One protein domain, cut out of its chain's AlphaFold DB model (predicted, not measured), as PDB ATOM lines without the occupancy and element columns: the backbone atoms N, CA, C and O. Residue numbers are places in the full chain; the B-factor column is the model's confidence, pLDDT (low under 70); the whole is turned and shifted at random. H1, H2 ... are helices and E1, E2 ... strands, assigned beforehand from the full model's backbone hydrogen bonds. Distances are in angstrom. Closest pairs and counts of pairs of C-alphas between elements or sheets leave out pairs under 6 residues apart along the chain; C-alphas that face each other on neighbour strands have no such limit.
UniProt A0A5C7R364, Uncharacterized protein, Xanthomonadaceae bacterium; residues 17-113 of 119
ATOM      1  N   SER A  17      77.232  79.723  13.750       93.94
ATOM      2  CA  SER A  17      76.154  79.020  13.059       93.94
ATOM      3  C   SER A  17      76.752  78.311  11.851       93.94
ATOM      4  O   SER A  17      77.731  78.793  11.269       93.94
ATOM      5  N   ARG A  18      76.193  77.156  11.496       95.56
ATOM      6  CA  ARG A  18      76.569  76.384  10.310       95.56
ATOM      7  C   ARG A  18      75.357  75.665   9.738       95.56
ATOM      8  O   ARG A  18      74.357  75.476  10.424       95.56
ATOM      9  N   PHE A  19      75.484  75.202   8.500       96.69
ATOM     10  CA  PHE A  19      74.527  74.246   7.964       96.69
ATOM     11  C   PHE A  19      74.568  72.927   8.758       96.69
ATOM     12  O   PHE A  19      75.656  72.510   9.193       96.69
ATOM     13  N   PRO A  20      73.407  72.279   8.960       97.69
ATOM     14  CA  PRO A  20      73.350  70.961   9.576       97.69
ATOM     15  C   PRO A  20      73.990  69.914   8.668       97.69
ATOM     16  O   PRO A  20      74.027  70.078   7.447       97.69
ATOM     17  N   THR A  21      74.473  68.821   9.247       98.19
ATOM     18  CA  THR A  21      74.865  67.644   8.467       98.19
ATOM     19  C   THR A  21      73.660  66.764   8.138       98.19
ATOM     20  O   THR A  21      72.590  66.900   8.739       98.19
ATOM     21  N   GLY A  22      73.817  65.822   7.201       97.75
ATOM     22  CA  GLY A  22      72.757  64.857   6.889       97.75
ATOM     23  C   GLY A  22      72.310  64.048   8.116       97.75
ATOM     24  O   GLY A  22      71.110  63.871   8.337       97.75
ATOM     25  N   ALA A  23      73.256  63.651   8.973       97.81
ATOM     26  CA  ALA A  23      72.970  62.937  10.213       97.81
ATOM     27  C   ALA A  23      72.157  63.785  11.201       97.81
ATOM     28  O   ALA A  23      71.215  63.283  11.814       97.81
ATOM     29  N   GLU A  24      72.482  65.071  11.340       98.12
ATOM     30  CA  GLU A  24      71.754  65.989  12.223       98.12
ATOM     31  C   GLU A  24      70.328  66.234  11.738       98.12
ATOM     32  O   GLU A  24      69.406  66.253  12.551       98.12
ATOM     33  N   ILE A  25      70.126  66.337  10.419       98.12
ATOM     34  CA  ILE A  25      68.787  66.412   9.821       98.12
ATOM     35  C   ILE A  25      67.990  65.161  10.165       98.12
ATOM     36  O   ILE A  25      66.899  65.260  10.724       98.12
ATOM     37  N   LYS A  26      68.534  63.972   9.891       97.50
ATOM     38  CA  LYS A  26      67.855  62.705  10.192       97.50
ATOM     39  C   LYS A  26      67.530  62.571  11.680       97.50
ATOM     40  O   LYS A  26      66.436  62.124  12.017       97.50
ATOM     41  N   LEU A  27      68.441  62.987  12.560       97.00
ATOM     42  CA  LEU A  27      68.227  62.966  14.005       97.00
ATOM     43  C   LEU A  27      67.115  63.929  14.429       97.00
ATOM     44  O   LEU A  27      66.210  63.513  15.149       97.00
ATOM     45  N   ALA A  28      67.143  65.180  13.962       96.69
ATOM     46  CA  ALA A  28      66.098  66.159  14.254       96.69
ATOM     47  C   ALA A  28      64.725  65.635  13.812       96.69
ATOM     48  O   ALA A  28      63.785  65.619  14.603       96.69
ATOM     49  N   LEU A  29      64.627  65.087  12.598       97.31
ATOM     50  CA  LEU A  29      63.382  64.501  12.101       97.31
ATOM     51  C   LEU A  29      62.928  63.276  12.907       97.31
ATOM     52  O   LEU A  29      61.735  63.111  13.143       97.31
ATOM     53  N   ALA A  30      63.853  62.435  13.378       96.06
ATOM     54  CA  ALA A  30      63.523  61.278  14.212       96.06
ATOM     55  C   ALA A  30      62.961  61.667  15.594       96.06
ATOM     56  O   ALA A  30      62.254  60.870  16.210       96.06
ATOM     57  N   THR A  31      63.249  62.879  16.084       94.81
ATOM     58  CA  THR A  31      62.706  63.378  17.362       94.81
ATOM     59  C   THR A  31      61.260  63.875  17.276       94.81
ATOM     60  O   THR A  31      60.607  64.027  18.311       94.81
ATOM     61  N   LEU A  32      60.716  64.042  16.067       94.12
ATOM     62  CA  LEU A  32      59.350  64.507  15.813       94.12
ATOM     63  C   LEU A  32      58.320  63.383  16.025       94.12
ATOM     64  O   LEU A  32      57.668  62.907  15.100       94.12
ATOM     65  N   SER A  33      58.175  62.928  17.272       93.31
ATOM     66  CA  SER A  33      57.409  61.720  17.624       93.31
ATOM     67  C   SER A  33      55.904  61.766  17.313       93.31
ATOM     68  O   SER A  33      55.273  60.711  17.222       93.31
ATOM     69  N   THR A  34      55.316  62.947  17.126       94.12
ATOM     70  CA  THR A  34      53.908  63.157  16.733       94.12
ATOM     71  C   THR A  34      53.700  63.180  15.217       94.12
ATOM     72  O   THR A  34      52.563  63.260  14.750       94.12
ATOM     73  N   TYR A  35      54.777  63.055  14.442       95.56
ATOM     74  CA  TYR A  35      54.765  63.116  12.988       95.56
ATOM     75  C   TYR A  35      55.201  61.784  12.375       95.56
ATOM     76  O   TYR A  35      56.012  61.042  12.934       95.56
ATOM     77  N   ASP A  36      54.652  61.484  11.206       95.19
ATOM     78  CA  ASP A  36      55.142  60.443  10.317       95.19
ATOM     79  C   ASP A  36      56.115  61.075   9.322       95.19
ATOM     80  O   ASP A  36      55.764  61.996   8.577       95.19
ATOM     81  N   VAL A  37      57.350  60.569   9.306       96.69
ATOM     82  CA  VAL A  37      58.418  61.045   8.421       96.69
ATOM     83  C   VAL A  37      58.718  59.980   7.372       96.69
ATOM     84  O   VAL A  37      59.081  58.851   7.700       96.69
ATOM     85  N   LYS A  38      58.596  60.344   6.094       96.69
ATOM     86  CA  LYS A  38      58.991  59.504   4.957       96.69
ATOM     87  C   LYS A  38      60.152  60.150   4.223       96.69
ATOM     88  O   LYS A  38      60.011  61.256   3.709       96.69
ATOM     89  N   ILE A  39      61.276  59.442   4.167       97.31
ATOM     90  CA  ILE A  39      62.497  59.901   3.504       97.31
ATOM     91  C   ILE A  39      62.622  59.221   2.142       97.31
ATOM     92  O   ILE A  39      62.555  57.995   2.045       97.31
ATOM     93  N   THR A  40      62.849  60.029   1.112       97.00
ATOM     94  CA  THR A  40      63.258  59.597  -0.223       97.00
ATOM     95  C   THR A  40      64.726  59.964  -0.397       97.00
ATOM     96  O   THR A  40      65.059  61.135  -0.581       97.00
ATOM     97  N   ASP A  41      65.599  58.962  -0.318       93.88
ATOM     98  CA  ASP A  41      67.047  59.103  -0.479       93.88
ATOM     99  C   ASP A  41      67.473  58.458  -1.805       93.88
ATOM    100  O   ASP A  41      67.386  57.239  -1.966       93.88
ATOM    101  N   ASN A  42      67.899  59.282  -2.765       93.62
ATOM    102  CA  ASN A  42      68.356  58.823  -4.081       93.62
ATOM    103  C   ASN A  42      69.882  58.619  -4.148       93.62
ATOM    104  O   ASN A  42      70.425  58.414  -5.234       93.62
ATOM    105  N   GLY A  43      70.575  58.665  -3.008       91.62
ATOM    106  CA  GLY A  43      72.020  58.513  -2.911       91.62
ATOM    107  C   GLY A  43      72.798  59.827  -3.014       91.62
ATOM    108  O   GLY A  43      72.249  60.926  -3.093       91.62
ATOM    109  N   LEU A  44      74.126  59.698  -2.984       94.50
ATOM    110  CA  LEU A  44      75.043  60.836  -2.992       94.50
ATOM    111  C   LEU A  44      74.978  61.606  -4.312       94.50
ATOM    112  O   LEU A  44      74.961  61.020  -5.393       94.50
ATOM    113  N   GLY A  45      75.002  62.930  -4.212       93.56
ATOM    114  CA  GLY A  45      74.914  63.831  -5.355       93.56
ATOM    115  C   GLY A  45      73.501  63.971  -5.933       93.56
ATOM    116  O   GLY A  45      73.313  64.656  -6.937       93.56
ATOM    117  N   ALA A  46      72.515  63.295  -5.339       95.31
ATOM    118  CA  ALA A  46      71.145  63.271  -5.817       95.31
ATOM    119  C   ALA A  46      70.211  64.056  -4.892       95.31
ATOM    120  O   ALA A  46      70.571  64.496  -3.797       95.31
ATOM    121  N   TYR A  47      68.983  64.223  -5.366       95.75
ATOM    122  CA  TYR A  47      67.922  64.849  -4.603       95.75
ATOM    123  C   TYR A  47      67.531  63.978  -3.407       95.75
ATOM    124  O   TYR A  47      67.263  62.783  -3.565       95.75
ATOM    125  N   TRP A  48      67.449  64.594  -2.234       97.81
ATOM    126  CA  TRP A  48      66.998  63.972  -0.996       97.81
ATOM    127  C   TRP A  48      65.823  64.765  -0.437       97.81
ATOM    128  O   TRP A  48      65.835  65.998  -0.443       97.81
ATOM    129  N   GLN A  49      64.799  64.066   0.040       98.06
ATOM    130  CA  GLN A  49      63.570  64.697   0.509       98.06
ATOM    131  C   GLN A  49      62.999  63.986   1.729       98.06
ATOM    132  O   GLN A  49      63.010  62.759   1.803       98.06
ATOM    133  N   ALA A  50      62.420  64.762   2.643       98.06
ATOM    134  CA  ALA A  50      61.606  64.265   3.740       98.06
ATOM    135  C   ALA A  50      60.197  64.866   3.687       98.06
ATOM    136  O   ALA A  50      60.018  66.080   3.794       98.06
ATOM    137  N   SER A  51      59.191  64.000   3.559       97.00
ATOM    138  CA  SER A  51      57.787  64.348   3.775       97.00
ATOM    139  C   SER A  51      57.447  64.130   5.244       97.00
ATOM    140  O   SER A  51      57.610  63.022   5.756       97.00
ATOM    141  N   ILE A  52      57.005  65.193   5.915       96.62
ATOM    142  CA  ILE A  52      56.717  65.210   7.351       96.62
ATOM    143  C   ILE A  52      55.241  65.560   7.506       96.62
ATOM    144  O   ILE A  52      54.811  66.630   7.071       96.62
ATOM    145  N   VAL A  53      54.455  64.659   8.089       95.50
ATOM    146  CA  VAL A  53      52.997  64.809   8.203       95.50
ATOM    147  C   VAL A  53      52.561  64.468   9.621       95.50
ATOM    148  O   VAL A  53      52.987  63.455  10.165       95.50
ATOM    149  N   HIS A  54      51.718  65.296  10.236       94.62
ATOM    150  CA  HIS A  54      51.185  65.004  11.568       94.62
ATOM    151  C   HIS A  54      50.368  63.701  11.564       94.62
ATOM    152  O   HIS A  54      49.567  63.478  10.652       94.62
ATOM    153  N   LYS A  55      50.529  62.864  12.596       92.62
ATOM    154  CA  LYS A  55      49.898  61.529  12.681       92.62
ATOM    155  C   LYS A  55      48.373  61.548  12.641       92.62
ATOM    156  O   LYS A  55      47.767  60.623  12.108       92.62
ATOM    157  N   ASP A  56      47.755  62.612  13.149       85.75
ATOM    158  CA  ASP A  56      46.293  62.774  13.104       85.75
ATOM    159  C   ASP A  56      45.741  62.940  11.673       85.75
ATOM    160  O   ASP A  56      44.547  62.759  11.455       85.75
ATOM    161  N   GLY A  57      46.613  63.202  10.689       67.00
ATOM    162  CA  GLY A  57      46.350  63.013   9.263       67.00
ATOM    163  C   GLY A  57      45.352  63.975   8.598       67.00
ATOM    164  O   GLY A  57      44.473  64.580   9.208       67.00
ATOM    165  N   GLY A  58      45.469  64.096   7.272       67.06
ATOM    166  CA  GLY A  58      44.531  64.830   6.413       67.06
ATOM    167  C   GLY A  58      44.846  66.319   6.227       67.06
ATOM    168  O   GLY A  58      45.930  66.793   6.548       67.06
ATOM    169  N   HIS A  59      43.882  67.072   5.688       67.12
ATOM    170  CA  HIS A  59      44.019  68.515   5.421       67.12
ATOM    171  C   HIS A  59      44.150  69.387   6.682       67.12
ATOM    172  O   HIS A  59      44.450  70.573   6.568       67.12
ATOM    173  N   ASN A  60      43.915  68.813   7.862       76.00
ATOM    174  CA  ASN A  60      43.802  69.556   9.116       76.00
ATOM    175  C   ASN A  60      45.065  69.480   9.986       76.00
ATOM    176  O   ASN A  60      45.166  70.222  10.958       76.00
ATOM    177  N   GLY A  61      45.999  68.579   9.667       85.06
ATOM    178  CA  GLY A  61      47.249  68.420  10.406       85.06
ATOM    179  C   GLY A  61      48.397  69.223   9.779       85.06
ATOM    180  O   GLY A  61      48.453  69.325   8.548       85.06
ATOM    181  N   PRO A  62      49.341  69.748  10.583       93.56
ATOM    182  CA  PRO A  62      50.560  70.341  10.054       93.56
ATOM    183  C   PRO A  62      51.339  69.347   9.193       93.56
ATOM    184  O   PRO A  62      51.474  68.165   9.523       93.56
ATOM    185  N   TRP A  63      51.864  69.834   8.076       95.19
ATOM    186  CA  TRP A  63      52.721  69.061   7.187       95.19
ATOM    187  C   TRP A  63      53.761  69.970   6.542       95.19
ATOM    188  O   TRP A  63      53.542  71.176   6.423       95.19
ATOM    189  N   THR A  64      54.895  69.407   6.141       96.44
ATOM    190  CA  THR A  64      55.911  70.123   5.364       96.44
ATOM    191  C   THR A  64      56.748  69.170   4.518       96.44
ATOM    192  O   THR A  64      56.768  67.956   4.753       96.44
ATOM    193  N   LEU A  65      57.418  69.721   3.507       97.12
ATOM    194  CA  LEU A  65      58.312  69.002   2.608       97.12
ATOM    195  C   LEU A  65      59.706  69.632   2.655       97.12
ATOM    196  O   LEU A  65      59.900  70.734   2.141       97.12
ATOM    197  N   LEU A  66      60.653  68.932   3.284       98.19
ATOM    198  CA  LEU A  66      62.053  69.347   3.385       98.19
ATOM    199  C   LEU A  66      62.854  68.738   2.238       98.19
ATOM    200  O   LEU A  66      62.788  67.531   2.013       98.19
ATOM    201  N   ASN A  67      63.662  69.561   1.575       98.00
ATOM    202  CA  ASN A  67      64.433  69.192   0.396       98.00
ATOM    203  C   ASN A  67      65.918  69.524   0.554       98.00
ATOM    204  O   ASN A  67      66.276  70.596   1.046       98.00
ATOM    205  N   ILE A  68      66.763  68.638   0.028       97.94
ATOM    206  CA  ILE A  68      68.193  68.844  -0.195       97.94
ATOM    207  C   ILE A  68      68.465  68.506  -1.663       97.94
ATOM    208  O   ILE A  68      68.355  67.352  -2.082       97.94
ATOM    209  N   SER A  69      68.807  69.516  -2.463       95.75
ATOM    210  CA  SER A  69      68.926  69.354  -3.920       95.75
ATOM    211  C   SER A  69      70.117  68.498  -4.354       95.75
ATOM    212  O   SER A  69      70.076  67.890  -5.421       95.75
ATOM    213  N   ASN A  70      71.175  68.472  -3.544       96.31
ATOM    214  CA  ASN A  70      72.422  67.774  -3.830       96.31
ATOM    215  C   ASN A  70      72.968  67.149  -2.541       96.31
ATOM    216  O   ASN A  70      73.855  67.710  -1.895       96.31
ATOM    217  N   TYR A  71      72.390  66.021  -2.133       97.75
ATOM    218  CA  TYR A  71      72.732  65.378  -0.872       97.75
ATOM    219  C   TYR A  71      74.176  64.874  -0.877       97.75
ATOM    220  O   TYR A  71      74.544  63.992  -1.654       97.75
ATOM    221  N   SER A  72      75.009  65.441  -0.006       97.19
ATOM    222  CA  SER A  72      76.457  65.184  -0.004       97.19
ATOM    223  C   SER A  72      76.921  64.167   1.047       97.19
ATOM    224  O   SER A  72      78.102  63.822   1.072       97.19
ATOM    225  N   GLY A  73      76.008  63.641   1.870       96.75
ATOM    226  CA  GLY A  73      76.282  62.587   2.852       96.75
ATOM    227  C   GLY A  73      76.011  62.990   4.303       96.75
ATOM    228  O   GLY A  73      75.821  64.160   4.631       96.75
ATOM    229  N   ASP A  74      76.002  61.992   5.188       97.69
ATOM    230  CA  ASP A  74      75.593  62.156   6.590       97.69
ATOM    231  C   ASP A  74      76.538  63.045   7.414       97.69
ATOM    232  O   ASP A  74      76.081  63.769   8.298       97.69
ATOM    233  N   ASP A  75      77.826  63.057   7.075       97.69
ATOM    234  CA  ASP A  75      78.853  63.851   7.765       97.69
ATOM    235  C   ASP A  75      79.120  65.208   7.095       97.69
ATOM    236  O   ASP A  75      79.927  66.004   7.576       97.69
ATOM    237  N   MET A  76      78.454  65.483   5.970       98.06
ATOM    238  CA  MET A  76      78.675  66.688   5.176       98.06
ATOM    239  C   MET A  76      77.589  67.734   5.449       98.06
ATOM    240  O   MET A  76      76.425  67.354   5.611       98.06
ATOM    241  N   PRO A  77      77.926  69.040   5.468       97.62
ATOM    242  CA  PRO A  77      76.938  70.109   5.577       97.62
ATOM    243  C   PRO A  77      75.926  70.079   4.425       97.62
ATOM    244  O   PRO A  77      76.305  69.880   3.269       97.62
ATOM    245  N   GLN A  78      74.653  70.316   4.738       97.69
ATOM    246  CA  GLN A  78      73.545  70.294   3.788       97.69
ATOM    247  C   GLN A  78      72.825  71.643   3.756       97.69
ATOM    248  O   GLN A  78      72.332  72.130   4.776       97.69
ATOM    249  N   GLU A  79      72.714  72.220   2.563       95.81
ATOM    250  CA  GLU A  79      71.755  73.292   2.311       95.81
ATOM    251  C   GLU A  79      70.357  72.685   2.192       95.81
ATOM    252  O   GLU A  79      70.138  71.734   1.438       95.81
ATOM    253  N   LEU A  80      69.414  73.238   2.947       95.69
ATOM    254  CA  LEU A  80      68.042  72.754   3.020       95.69
ATOM    255  C   LEU A  80      67.061  73.839   2.599       95.69
ATOM    256  O   LEU A  80      67.284  75.029   2.811       95.69
ATOM    257  N   SER A  81      65.954  73.401   2.020       97.00
ATOM    258  CA  SER A  81      64.833  74.254   1.641       97.00
ATOM    259  C   SER A  81      63.526  73.554   1.976       97.00
ATOM    260  O   SER A  81      63.470  72.324   2.038       97.00
ATOM    261  N   PHE A  82      62.471  74.334   2.183       96.69
ATOM    262  CA  PHE A  82      61.118  73.816   2.324       96.69
ATOM    263  C   PHE A  82      60.323  74.262   1.106       96.69
ATOM    264  O   PHE A  82      60.264  75.452   0.823       96.69
ATOM    265  N   GLU A  83      59.745  73.320   0.361       92.62
ATOM    266  CA  GLU A  83      58.980  73.672  -0.847       92.62
ATOM    267  C   GLU A  83      57.572  74.145  -0.496       92.62
ATOM    268  O   GLU A  83      57.048  75.079  -1.098       92.62
ATOM    269  N   LYS A  84      56.930  73.466   0.460       89.31
ATOM    270  CA  LYS A  84      55.566  73.735   0.926       89.31
ATOM    271  C   LYS A  84      55.414  73.221   2.343       89.31
ATOM    272  O   LYS A  84      56.067  72.251   2.724       89.31
ATOM    273  N   GLY A  85      54.479  73.809   3.074       92.12
ATOM    274  CA  GLY A  85      54.085  73.306   4.374       92.12
ATOM    275  C   GLY A  85      53.540  74.387   5.282       92.12
ATOM    276  O   GLY A  85      53.315  75.524   4.874       92.12
ATOM    277  N   TRP A  86      53.324  73.996   6.526       93.19
ATOM    278  CA  TRP A  86      52.896  74.879   7.594       93.19
ATOM    279  C   TRP A  86      54.124  75.519   8.229       93.19
ATOM    280  O   TRP A  86      55.027  74.812   8.682       93.19
ATOM    281  N   GLU A  87      54.141  76.849   8.300       93.19
ATOM    282  CA  GLU A  87      55.247  77.614   8.888       93.19
ATOM    283  C   GLU A  87      55.558  77.174  10.326       93.19
ATOM    284  O   GLU A  87      56.726  77.085  10.702       93.19
ATOM    285  N   SER A  88      54.534  76.811  11.105       92.94
ATOM    286  CA  SER A  88      54.703  76.309  12.471       92.94
ATOM    287  C   SER A  88      55.559  75.042  12.528       92.94
ATOM    288  O   SER A  88      56.451  74.947  13.364       92.94
ATOM    289  N   LEU A  89      55.344  74.094  11.608       95.12
ATOM    290  CA  LEU A  89      56.128  72.860  11.541       95.12
ATOM    291  C   LEU A  89      57.522  73.106  10.951       95.12
ATOM    292  O   LEU A  89      58.497  72.519  11.405       95.12
ATOM    293  N   ILE A  90      57.640  73.994   9.961       96.44
ATOM    294  CA  ILE A  90      58.949  74.409   9.430       96.44
ATOM    295  C   ILE A  90      59.804  75.000  10.558       96.44
ATOM    296  O   ILE A  90      60.963  74.626  10.730       96.44
ATOM    297  N   THR A  91      59.208  75.881  11.358       95.56
ATOM    298  CA  THR A  91      59.853  76.518  12.508       95.56
ATOM    299  C   THR A  91      60.227  75.490  13.570       95.56
ATOM    300  O   THR A  91      61.355  75.522  14.047       95.56
ATOM    301  N   GLU A  92      59.344  74.536  13.884       95.88
ATOM    302  CA  GLU A  92      59.631  73.432  14.812       95.88
ATOM    303  C   GLU A  92      60.859  72.621  14.354       95.88
ATOM    304  O   GLU A  92      61.819  72.459  15.109       95.88
ATOM    305  N   VAL A  93      60.905  72.195  13.084       97.19
ATOM    306  CA  VAL A  93      62.062  71.475  12.515       97.19
ATOM    307  C   VAL A  93      63.347  72.301  12.646       97.19
ATOM    308  O   VAL A  93      64.383  71.783  13.072       97.19
ATOM    309  N   LEU A  94      63.298  73.589  12.298       97.00
ATOM    310  CA  LEU A  94      64.457  74.477  12.391       97.00
ATOM    311  C   LEU A  94      64.890  74.722  13.840       97.00
ATOM    312  O   LEU A  94      66.088  74.817  14.095       97.00
ATOM    313  N   GLN A  95      63.958  74.782  14.794       96.00
ATOM    314  CA  GLN A  95      64.271  74.893  16.219       96.00
ATOM    315  C   GLN A  95      65.066  73.674  16.683       96.00
ATOM    316  O   GLN A  95      66.136  73.843  17.269       96.00
ATOM    317  N   HIS A  96      64.624  72.461  16.334       95.81
ATOM    318  CA  HIS A  96      65.364  71.232  16.640       95.81
ATOM    319  C   HIS A  96      66.784  71.242  16.058       95.81
ATOM    320  O   HIS A  96      67.735  70.883  16.753       95.81
ATOM    321  N   LEU A  97      66.955  71.698  14.814       97.06
ATOM    322  CA  LEU A  97      68.276  71.816  14.184       97.06
ATOM    323  C   LEU A  97      69.148  72.896  14.832       97.06
ATOM    324  O   LEU A  97      70.361  72.719  14.972       97.06
ATOM    325  N   SER A  98      68.545  74.010  15.251       96.00
ATOM    326  CA  SER A  98      69.277  75.141  15.825       96.00
ATOM    327  C   SER A  98      69.996  74.785  17.129       96.00
ATOM    328  O   SER A  98      71.043  75.359  17.431       96.00
ATOM    329  N   VAL A  99      69.511  73.766  17.852       94.88
ATOM    330  CA  VAL A  99      70.146  73.245  19.072       94.88
ATOM    331  C   VAL A  99      71.580  72.780  18.829       94.88
ATOM    332  O   VAL A  99      72.447  73.016  19.669       94.88
ATOM    333  N   THR A 100      71.858  72.141  17.692       94.44
ATOM    334  CA  THR A 100      73.194  71.602  17.380       94.44
ATOM    335  C   THR A 100      73.973  72.469  16.397       94.44
ATOM    336  O   THR A 100      75.207  72.459  16.395       94.44
ATOM    337  N   CYS A 101      73.265  73.229  15.563       95.56
ATOM    338  CA  CYS A 101      73.855  73.976  14.454       95.56
ATOM    339  C   CYS A 101      74.053  75.462  14.762       95.56
ATOM    340  O   CYS A 101      74.740  76.153  14.007       95.56
ATOM    341  N   GLY A 102      73.486  75.941  15.871       94.75
ATOM    342  CA  GLY A 102      73.386  77.356  16.193       94.75
ATOM    343  C   GLY A 102      72.214  78.034  15.471       94.75
ATOM    344  O   GLY A 102      71.405  77.369  14.825       94.75
ATOM    345  N   PRO A 103      72.112  79.369  15.566       95.06
ATOM    346  CA  PRO A 103      70.995  80.126  15.009       95.06
ATOM    347  C   PRO A 103      70.836  79.924  13.498       95.06
ATOM    348  O   PRO A 103      71.818  79.968  12.751       95.06
ATOM    349  N   LEU A 104      69.596  79.755  13.047       95.12
ATOM    350  CA  LEU A 104      69.218  79.591  11.645       95.12
ATOM    351  C   LEU A 104      68.310  80.745  11.205       95.12
ATOM    352  O   LEU A 104      67.765  81.477  12.026       95.12
ATOM    353  N   VAL A 105      68.160  80.921   9.895       94.44
ATOM    354  CA  VAL A 105      67.279  81.944   9.318       94.44
ATOM    355  C   VAL A 105      66.376  81.271   8.298       94.44
ATOM    356  O   VAL A 105      66.870  80.654   7.355       94.44
ATOM    357  N   LEU A 106      65.065  81.396   8.486       94.38
ATOM    358  CA  LEU A 106      64.070  81.027   7.491       94.38
ATOM    359  C   LEU A 106      63.819  82.229   6.581       94.38
ATOM    360  O   LEU A 106      63.458  83.305   7.053       94.38
ATOM    361  N   ILE A 107      64.010  82.043   5.279       93.19
ATOM    362  CA  ILE A 107      63.773  83.071   4.263       93.19
ATOM    363  C   ILE A 107      62.644  82.575   3.370       93.19
ATOM    364  O   ILE A 107      62.798  81.557   2.695       93.19
ATOM    365  N   ALA A 108      61.517  83.282   3.374       90.44
ATOM    366  CA  ALA A 108      60.399  82.967   2.498       90.44
ATOM    367  C   ALA A 108      60.714  83.392   1.055       90.44
ATOM    368  O   ALA A 108      61.066  84.544   0.796       90.44
ATOM    369  N   ASP A 109      60.530  82.482   0.102       86.69
ATOM    370  CA  ASP A 109      60.679  82.754  -1.334       86.69
ATOM    371  C   ASP A 109      59.574  83.671  -1.891       86.69
ATOM    372  O   ASP A 109      59.737  84.293  -2.940       86.69
ATOM    373  N   THR A 110      58.472  83.813  -1.154       85.25
ATOM    374  CA  THR A 110      57.345  84.704  -1.455       85.25
ATOM    375  C   THR A 110      57.573  86.165  -1.052       85.25
ATOM    376  O   THR A 110      56.705  87.001  -1.305       85.25
ATOM    377  N   GLY A 111      58.734  86.505  -0.478       78.25
ATOM    378  CA  GLY A 111      59.101  87.889  -0.148       78.25
ATOM    379  C   GLY A 111      58.625  88.379   1.225       78.25
ATOM    380  O   GLY A 111      58.299  89.556   1.369       78.25
ATOM    381  N   GLY A 112      58.573  87.489   2.220       84.12
ATOM    382  CA  GLY A 112      58.294  87.832   3.621       84.12
ATOM    383  C   GLY A 112      59.527  88.300   4.404       84.12
ATOM    384  O   GLY A 112      60.665  88.157   3.950       84.12
ATOM    385  N   GLU A 113      59.293  88.838   5.604       89.06
ATOM    386  CA  GLU A 113      60.363  89.130   6.563       89.06
ATOM    387  C   GLU A 113      61.042  87.815   6.993       89.06
ATOM    388  O   GLU A 113      60.346  86.833   7.272       89.06
TER     389      GLU A 113
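This is residues 17 to 113 of the 119 residues of an uncharacterized protein of Xanthomonadaceae bacterium (UniProt A0A5C7R364). A twisted sheet of four antiparallel strands forms a wall, with H1 packed along one of its faces and H2 set at a steep tilt to H1, touching it and grazing the sheet with residues 87 to 93. The short strand E5 lies beyond H2, on the side away from H1, and leads into the last printed residues. The printed part has 97 residues, with two named helices and five named strands in the order H1, E1, E2, E3, E4, H2, E5; the sheet's order is E1, E2, E3, E4. The class is mixed, helices and strands, and the whole is compact, with a radius of gyration of the C-alphas of 12.9 A and a rounded outline of 35 by 31 by 25 A.

H1 is residues 22 to 30, 12.3 A long, beginning at C-alpha 22 (72.757, 64.857, 6.889). E1 is residues 35 to 41, 18.7 A, and E2 residues 48 to 54, 20.2 A. E3 is residues 63 to 68, 17.1 A, and E4 residues 81 to 85, 11.1 A. H2 is residues 87 to 101, 19.8 A, beginning at C-alpha 87 (55.247, 77.614, 8.888). E5 is residues 104 to 106, 6.8 A, ending at C-alpha 106 (64.070, 81.027, 7.491).

E1 to E4 form a meander, each strand the antiparallel neighbour of the one before. In the hairpin of E1 and E2, N 38 and O 51 are within hydrogen-bond range at 2.9 A. In that of E2 and E3, N 50 and O 66 are 2.9 A apart, and in that of E3 and E4, N 67 and O 81 are 2.8 A apart. H1 is on the sheet at a height of 9.8 A, over E2, with 2 of its 9 C-alphas falling on E3, only just too few for it to be over E3 too. It runs along the strands, at 11 degrees to E2 on the local plane. H1 and H2 touch, closest at the C-alphas of Ala 28 and His 96, 5.7 A, at a steep tilt of 52 degrees, opposite ways. H2 only grazes the sheet; its closest C-alphas to E3 are Ile 90 and Thr 64, 6.6 A. E5 pairs with no named strand and is apart from E4; the closest C-alphas of H2 and E5 are Ser 98 and Leu 104, 6.1 A. Every O i to N i+4 pair is within hydrogen-bond range in H1, and 10 of 11 in H2.

The C-alphas farthest apart, those of Asn 60 and Asp 75, are 35.5 A apart. The printed part has no cut. The link from E3 to E4, residues 69 to 80, is long. The mean pLDDT of the printed part is 93.9; residues 57 to 59 are under 70.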